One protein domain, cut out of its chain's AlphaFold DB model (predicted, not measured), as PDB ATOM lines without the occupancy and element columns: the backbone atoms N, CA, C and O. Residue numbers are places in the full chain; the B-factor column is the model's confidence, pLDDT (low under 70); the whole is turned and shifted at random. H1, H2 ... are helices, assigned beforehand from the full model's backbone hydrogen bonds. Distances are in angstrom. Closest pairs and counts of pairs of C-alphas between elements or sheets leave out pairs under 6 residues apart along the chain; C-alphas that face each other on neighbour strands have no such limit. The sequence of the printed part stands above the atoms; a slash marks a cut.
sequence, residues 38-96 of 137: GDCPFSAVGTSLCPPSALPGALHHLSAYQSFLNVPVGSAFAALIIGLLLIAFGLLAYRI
ATOM      1  N   GLY A  38     218.778 138.821 153.549       66.69
ATOM      2  CA  GLY A  38     218.567 140.271 153.630       66.69
ATOM      3  C   GLY A  38     219.624 140.997 154.465       66.69
ATOM      4  O   GLY A  38     220.470 140.374 155.106       66.69
ATOM      5  N   ASP A  39     219.574 142.329 154.442       63.06
ATOM      6  CA  ASP A  39     220.452 143.162 155.260       63.06
ATOM      7  C   ASP A  39     220.075 143.029 156.737       63.06
ATOM      8  O   ASP A  39     218.931 143.251 157.138       63.06
ATOM      9  N   CYS A  40     221.057 142.665 157.562       66.31
ATOM     10  CA  CYS A  40     220.915 142.672 159.010       66.31
ATOM     11  C   CYS A  40     220.442 144.069 159.456       66.31
ATOM     12  O   CYS A  40     221.148 145.049 159.205       66.31
ATOM     13  N   PRO A  41     219.301 144.204 160.160       61.50
ATOM     14  CA  PRO A  41     218.799 145.510 160.594       61.50
ATOM     15  C   PRO A  41     219.761 146.212 161.570       61.50
ATOM     16  O   PRO A  41     219.684 147.423 161.759       61.50
ATOM     17  N   PHE A  42     220.710 145.467 162.146       63.31
ATOM     18  CA  PHE A  42     221.783 145.987 162.994       63.31
ATOM     19  C   PHE A  42     223.080 146.329 162.238       63.31
ATOM     20  O   PHE A  42     223.992 146.887 162.846       63.31
ATOM     21  N   SER A  43     223.169 146.096 160.918       60.00
ATOM     22  CA  SER A  43     224.331 146.500 160.102       60.00
ATOM     23  C   SER A  43     224.594 148.007 160.161       60.00
ATOM     24  O   SER A  43     225.747 148.429 160.135       60.00
ATOM     25  N   ALA A  44     223.547 148.826 160.315       60.44
ATOM     26  CA  ALA A  44     223.674 150.279 160.454       60.44
ATOM     27  C   ALA A  44     224.417 150.713 161.734       60.44
ATOM     28  O   ALA A  44     224.916 151.833 161.809       60.44
ATOM     29  N   VAL A  45     224.514 149.833 162.736       60.25
ATOM     30  CA  VAL A  45     225.163 150.105 164.030       60.25
ATOM     31  C   VAL A  45     226.637 149.659 164.025       60.25
ATOM     32  O   VAL A  45     227.296 149.659 165.062       60.25
ATOM     33  N   GLY A  46     227.177 149.250 162.868       50.16
ATOM     34  CA  GLY A  46     228.591 148.892 162.696       50.16
ATOM     35  C   GLY A  46     229.031 147.621 163.431       50.16
ATOM     36  O   GLY A  46     230.209 147.274 163.409       50.16
ATOM     37  N   THR A  47     228.101 146.908 164.069       52.78
ATOM     38  CA  THR A  47     228.348 145.631 164.741       52.78
ATOM     39  C   THR A  47     227.480 144.564 164.088       52.78
ATOM     40  O   THR A  47     226.256 144.680 164.034       52.78
ATOM     41  N   SER A  48     228.103 143.507 163.562       55.16
ATOM     42  CA  SER A  48     227.384 142.347 163.030       55.16
ATOM     43  C   SER A  48     226.857 141.502 164.195       55.16
ATOM     44  O   SER A  48     227.361 140.419 164.482       55.16
ATOM     45  N   LEU A  49     225.860 142.026 164.910       61.47
ATOM     46  CA  LEU A  49     225.139 141.318 165.972       61.47
ATOM     47  C   LEU A  49     224.186 140.253 165.411       61.47
ATOM     48  O   LEU A  49     223.570 139.519 166.179       61.47
ATOM     49  N   CYS A  50     224.052 140.161 164.085       64.94
ATOM     50  CA  CYS A  50     223.250 139.130 163.450       64.94
ATOM     51  C   CYS A  50     224.013 137.796 163.428       64.94
ATOM     52  O   CYS A  50     225.077 137.699 162.810       64.94
ATOM     53  N   PRO A  51     223.482 136.754 164.082       64.12
ATOM     54  CA  PRO A  51     224.099 135.443 164.080       64.12
ATOM     55  C   PRO A  51     224.067 134.833 162.672       64.12
ATOM     56  O   PRO A  51     223.074 134.979 161.956       64.12
ATOM     57  N   PRO A  52     225.120 134.091 162.280       66.06
ATOM     58  CA  PRO A  52     225.275 133.565 160.922       66.06
ATOM     59  C   PRO A  52     224.254 132.477 160.572       66.06
ATOM     60  O   PRO A  52     224.109 132.121 159.404       66.06
ATOM     61  N   SER A  53     223.571 131.921 161.575       68.25
ATOM     62  CA  SER A  53     222.558 130.892 161.382       68.25
ATOM     63  C   SER A  53     221.352 131.057 162.307       68.25
ATOM     64  O   SER A  53     221.445 131.650 163.385       68.25
ATOM     65  N   ALA A  54     220.215 130.505 161.876       71.56
ATOM     66  CA  ALA A  54     218.936 130.596 162.582       71.56
ATOM     67  C   ALA A  54     218.985 130.041 164.018       71.56
ATOM     68  O   ALA A  54     218.366 130.597 164.923       71.56
ATOM     69  N   LEU A  55     219.741 128.962 164.244       74.56
ATOM     70  CA  LEU A  55     219.790 128.273 165.537       74.56
ATOM     71  C   LEU A  55     220.505 129.105 166.629       74.56
ATOM     72  O   LEU A  55     219.887 129.347 167.667       74.56
ATOM     73  N   PRO A  56     221.737 129.619 166.430       73.06
ATOM     74  CA  PRO A  56     222.361 130.560 167.364       73.06
ATOM     75  C   PRO A  56     221.532 131.825 167.604       73.06
ATOM     76  O   PRO A  56     221.500 132.320 168.729       73.06
ATOM     77  N   GLY A  57     220.829 132.328 166.581       73.06
ATOM     78  CA  GLY A  57     219.912 133.462 166.734       73.06
ATOM     79  C   GLY A  57     218.740 133.165 167.647       73.06
ATOM     80  O   GLY A  57     218.503 133.904 168.602       73.06
ATOM     81  N   ALA A  58     218.059 132.046 167.420       74.31
ATOM     82  CA  ALA A  58     216.967 131.605 168.277       74.31
ATOM     83  C   ALA A  58     217.424 131.419 169.733       74.31
ATOM     84  O   ALA A  58     216.735 131.863 170.651       74.31
ATOM     85  N   LEU A  59     218.602 130.825 169.953       78.31
ATOM     86  CA  LEU A  59     219.171 130.639 171.292       78.31
ATOM     87  C   LEU A  59     219.504 131.971 171.973       78.31
ATOM     88  O   LEU A  59     219.186 132.150 173.150       78.31
ATOM     89  N   HIS A  60     220.094 132.920 171.242       75.88
ATOM     90  CA  HIS A  60     220.390 134.251 171.769       75.88
ATOM     91  C   HIS A  60     219.105 134.978 172.192       75.88
ATOM     92  O   HIS A  60     219.012 135.458 173.324       75.88
ATOM     93  N   HIS A  61     218.070 134.962 171.351       75.00
ATOM     94  CA  HIS A  61     216.773 135.543 171.700       75.00
ATOM     95  C   HIS A  61     216.105 134.833 172.878       75.00
ATOM     96  O   HIS A  61     215.596 135.501 173.775       75.00
ATOM     97  N   LEU A  62     216.144 133.498 172.928       77.31
ATOM     98  CA  LEU A  62     215.579 132.731 174.037       77.31
ATOM     99  C   LEU A  62     216.251 133.086 175.369       77.31
ATOM    100  O   LEU A  62     215.560 133.285 176.367       77.31
ATOM    101  N   SER A  63     217.578 133.233 175.373       78.94
ATOM    102  CA  SER A  63     218.321 133.668 176.561       78.94
ATOM    103  C   SER A  63     217.942 135.088 176.995       78.94
ATOM    104  O   SER A  63     217.722 135.332 178.180       78.94
ATOM    105  N   ALA A  64     217.757 136.009 176.042       75.38
ATOM    106  CA  ALA A  64     217.328 137.373 176.328       75.38
ATOM    107  C   ALA A  64     215.907 137.416 176.917       75.38
ATOM    108  O   ALA A  64     215.668 138.127 177.893       75.38
ATOM    109  N   TYR A  65     214.977 136.607 176.392       74.88
ATOM    110  CA  TYR A  65     213.639 136.459 176.973       74.88
ATOM    111  C   TYR A  65     213.688 135.876 178.381       74.88
ATOM    112  O   TYR A  65     212.988 136.369 179.261       74.88
ATOM    113  N   GLN A  66     214.519 134.859 178.620       75.00
ATOM    114  CA  GLN A  66     214.693 134.292 179.957       75.00
ATOM    115  C   GLN A  66     215.197 135.350 180.940       75.00
ATOM    116  O   GLN A  66     214.610 135.505 182.006       75.00
ATOM    117  N   SER A  67     216.219 136.130 180.579       77.06
ATOM    118  CA  SER A  67     216.710 137.221 181.427       77.06
ATOM    119  C   SER A  67     215.662 138.311 181.659       77.06
ATOM    120  O   SER A  67     215.558 138.820 182.772       77.06
ATOM    121  N   PHE A  68     214.858 138.645 180.647       73.25
ATOM    122  CA  PHE A  68     213.780 139.631 180.768       73.25
ATOM    123  C   PHE A  68     212.640 139.149 181.678       73.25
ATOM    124  O   PHE A  68     212.139 139.906 182.505       73.25
ATOM    125  N   LEU A  69     212.244 137.880 181.558       71.06
ATOM    126  CA  LEU A  69     211.186 137.276 182.373       71.06
ATOM    127  C   LEU A  69     211.644 136.952 183.799       71.06
ATOM    128  O   LEU A  69     210.810 136.857 184.695       71.06
ATOM    129  N   ASN A  70     212.951 136.808 184.023       73.12
ATOM    130  CA  ASN A  70     213.522 136.543 185.344       73.12
ATOM    131  C   ASN A  70     213.625 137.803 186.228       73.12
ATOM    132  O   ASN A  70     214.145 137.745 187.342       73.12
ATOM    133  N   VAL A  71     213.147 138.958 185.755       67.31
ATOM    134  CA  VAL A  71     213.039 140.157 186.589       67.31
ATOM    135  C   VAL A  71     211.908 139.942 187.603       67.31
ATOM    136  O   VAL A  71     210.797 139.606 187.190       67.31
ATOM    137  N   PRO A  72     212.132 140.155 188.916       63.78
ATOM    138  CA  PRO A  72     211.074 140.074 189.914       63.78
ATOM    139  C   PRO A  72     210.057 141.193 189.677       63.78
ATOM    140  O   PRO A  72     210.178 142.314 190.171       63.78
ATOM    141  N   VAL A  73     209.041 140.891 188.875       64.00
ATOM    142  CA  VAL A  73     207.889 141.758 188.668       64.00
ATOM    143  C   VAL A  73     207.061 141.741 189.944       64.00
ATOM    144  O   VAL A  73     206.607 140.689 190.395       64.00
ATOM    145  N   GLY A  74     206.855 142.918 190.540       70.06
ATOM    146  CA  GLY A  74     205.945 143.061 191.674       70.06
ATOM    147  C   GLY A  74     204.570 142.471 191.342       70.06
ATOM    148  O   GLY A  74     204.125 142.526 190.194       70.06
ATOM    149  N   SER A  75     203.883 141.921 192.345       71.56
ATOM    150  CA  SER A  75     202.617 141.182 192.182       71.56
ATOM    151  C   SER A  75     201.563 141.922 191.344       71.56
ATOM    152  O   SER A  75     200.843 141.300 190.566       71.56
ATOM    153  N   ALA A  76     201.518 143.255 191.434       72.12
ATOM    154  CA  ALA A  76     200.638 144.099 190.629       72.12
ATOM    155  C   ALA A  76     200.958 144.063 189.122       72.12
ATOM    156  O   ALA A  76     200.047 144.027 188.298       72.12
ATOM    157  N   PHE A  77     202.241 144.045 188.749       71.62
ATOM    158  CA  PHE A  77     202.672 143.954 187.351       71.62
ATOM    159  C   PHE A  77     202.406 142.564 186.776       71.62
ATOM    160  O   PHE A  77     201.911 142.453 185.657       71.62
ATOM    161  N   ALA A  78     202.664 141.511 187.556       77.00
ATOM    162  CA  ALA A  78     202.347 140.143 187.157       77.00
ATOM    163  C   ALA A  78     200.836 139.964 186.917       77.00
ATOM    164  O   ALA A  78     200.434 139.446 185.878       77.00
ATOM    165  N   ALA A  79     199.994 140.473 187.824       78.56
ATOM    166  CA  ALA A  79     198.541 140.445 187.665       78.56
ATOM    167  C   ALA A  79     198.069 141.214 186.419       78.56
ATOM    168  O   ALA A  79     197.182 140.747 185.705       78.56
ATOM    169  N   LEU A  80     198.685 142.365 186.125       80.81
ATOM    170  CA  LEU A  80     198.372 143.167 184.942       80.81
ATOM    171  C   LEU A  80     198.737 142.426 183.645       80.81
ATOM    172  O   LEU A  80     197.932 142.396 182.715       80.81
ATOM    173  N   ILE A  81     199.912 141.788 183.595       79.38
ATOM    174  CA  ILE A  81     200.361 140.984 182.446       79.38
ATOM    175  C   ILE A  81     199.425 139.789 182.225       79.38
ATOM    176  O   ILE A  81     198.964 139.571 181.104       79.38
ATOM    177  N   ILE A  82     199.093 139.050 183.287       85.19
ATOM    178  CA  ILE A  82     198.159 137.914 183.223       85.19
ATOM    179  C   ILE A  82     196.780 138.381 182.742       85.19
ATOM    180  O   ILE A  82     196.194 137.757 181.860       85.19
ATOM    181  N   GLY A  83     196.278 139.502 183.267       90.50
ATOM    182  CA  GLY A  83     195.005 140.084 182.840       90.50
ATOM    183  C   GLY A  83     194.985 140.431 181.349       90.50
ATOM    184  O   GLY A  83     194.044 140.070 180.647       90.50
ATOM    185  N   LEU A  84     196.047 141.063 180.838       86.94
ATOM    186  CA  LEU A  84     196.196 141.374 179.411       86.94
ATOM    187  C   LEU A  84     196.226 140.117 178.536       86.94
ATOM    188  O   LEU A  84     195.546 140.079 177.510       86.94
ATOM    189  N   LEU A  85     196.968 139.086 178.949       86.94
ATOM    190  CA  LEU A  85     197.028 137.799 178.247       86.94
ATOM    191  C   LEU A  85     195.654 137.123 178.186       86.94
ATOM    192  O   LEU A  85     195.258 136.643 177.125       86.94
ATOM    193  N   LEU A  86     194.902 137.132 179.289       91.88
ATOM    194  CA  LEU A  86     193.548 136.575 179.338       91.88
ATOM    195  C   LEU A  86     192.573 137.344 178.444       91.88
ATOM    196  O   LEU A  86     191.777 136.724 177.741       91.88
ATOM    197  N   ILE A  87     192.648 138.679 178.420       91.75
ATOM    198  CA  ILE A  87     191.824 139.508 177.526       91.75
ATOM    199  C   ILE A  87     192.163 139.204 176.064       91.75
ATOM    200  O   ILE A  87     191.259 138.965 175.264       91.75
ATOM    201  N   ALA A  88     193.451 139.176 175.713       88.19
ATOM    202  CA  ALA A  88     193.897 138.864 174.359       88.19
ATOM    203  C   ALA A  88     193.434 137.466 173.924       88.19
ATOM    204  O   ALA A  88     192.883 137.314 172.834       88.19
ATOM    205  N   PHE A  89     193.578 136.467 174.800       89.38
ATOM    206  CA  PHE A  89     193.095 135.110 174.559       89.38
ATOM    207  C   PHE A  89     191.575 135.061 174.392       89.38
ATOM    208  O   PHE A  89     191.092 134.453 173.443       89.38
ATOM    209  N   GLY A  90     190.814 135.743 175.254       90.81
ATOM    210  CA  GLY A  90     189.355 135.817 175.160       90.81
ATOM    211  C   GLY A  90     188.878 136.461 173.858       90.81
ATOM    212  O   GLY A  90     187.949 135.961 173.227       90.81
ATOM    213  N   LEU A  91     189.549 137.522 173.399       90.75
ATOM    214  CA  LEU A  91     189.274 138.147 172.104       90.75
ATOM    215  C   LEU A  91     189.592 137.204 170.941       90.75
ATOM    216  O   LEU A  91     188.801 137.107 170.004       90.75
ATOM    217  N   LEU A  92     190.723 136.497 171.001       87.56
ATOM    218  CA  LEU A  92     191.105 135.524 169.979       87.56
ATOM    219  C   LEU A  92     190.105 134.365 169.924       87.56
ATOM    220  O   LEU A  92     189.618 134.019 168.852       87.56
ATOM    221  N   ALA A  93     189.747 133.821 171.087       86.88
ATOM    222  CA  ALA A  93     188.759 132.764 171.228       86.88
ATOM    223  C   ALA A  93     187.403 133.216 170.682       86.88
ATOM    224  O   ALA A  93     186.840 132.524 169.847       86.88
ATOM    225  N   TYR A  94     186.925 134.411 171.043       84.62
ATOM    226  CA  TYR A  94     185.678 134.974 170.513       84.62
ATOM    227  C   TYR A  94     185.696 135.141 168.987       84.62
ATOM    228  O   TYR A  94     184.689 134.914 168.320       84.62
ATOM    229  N   ARG A  95     186.839 135.537 168.416       81.94
ATOM    230  CA  ARG A  95     187.011 135.688 166.963       81.94
ATOM    231  C   ARG A  95     187.029 134.351 166.224       81.94
ATOM    232  O   ARG A  95     186.513 134.285 165.114       81.94
ATOM    233  N   ILE A  96     187.650 133.333 166.814       80.06
ATOM    234  CA  ILE A  96     187.810 131.996 166.223       80.06
ATOM    235  C   ILE A  96     186.578 131.126 166.488       80.06
ATOM    236  O   ILE A  96     186.323 130.184 165.738       80.06
TER     237      ILE A  96
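This is residues 38 to 96 of the 137 residues of an uncharacterized protein of Candidatus Kaiserbacteria bacterium (UniProt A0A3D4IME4). Going from residue 38, you meet a curled stretch with no named element, residues 38 to 53, then helix H1, a link, and the longer helix H2, which folds back so that the two helices make an open V, with the curled stretch at the far end of H1. The printed part has 59 residues, two named helices in the order H1, H2, and no named strand; the class is all helix. The whole is extended, with a radius of gyration of the C-alphas of 17.2 A and spans of 41 by 33 by 22 A.

Look first at H1, residues 54 to 69, then at H2, residues 75 to 96: they are apart, with no C-alpha of the one within 8 A of the other. Five residues make the tight link between them. In both helices, every O i to N i+4 pair is within hydrogen-bond range. Residues 61 to 72, of which 61 to 69 belong to H1, stand free, and so do residues 82 to 96 of H2.

Find C-alpha 54 at (218.936, 130.596, 162.582); from there H1 runs 22.3 A to C-alpha 69. H2 runs 31.3 A from C-alpha 75 to C-alpha 96 at (187.810, 131.996, 166.223).

The C-alphas farthest apart, those of Gly 46 and Tyr 94, are 45.8 A apart. The printed part has no cut and no long link. Look for pLDDT under 70 at residues 38 to 53 and 71 to 73.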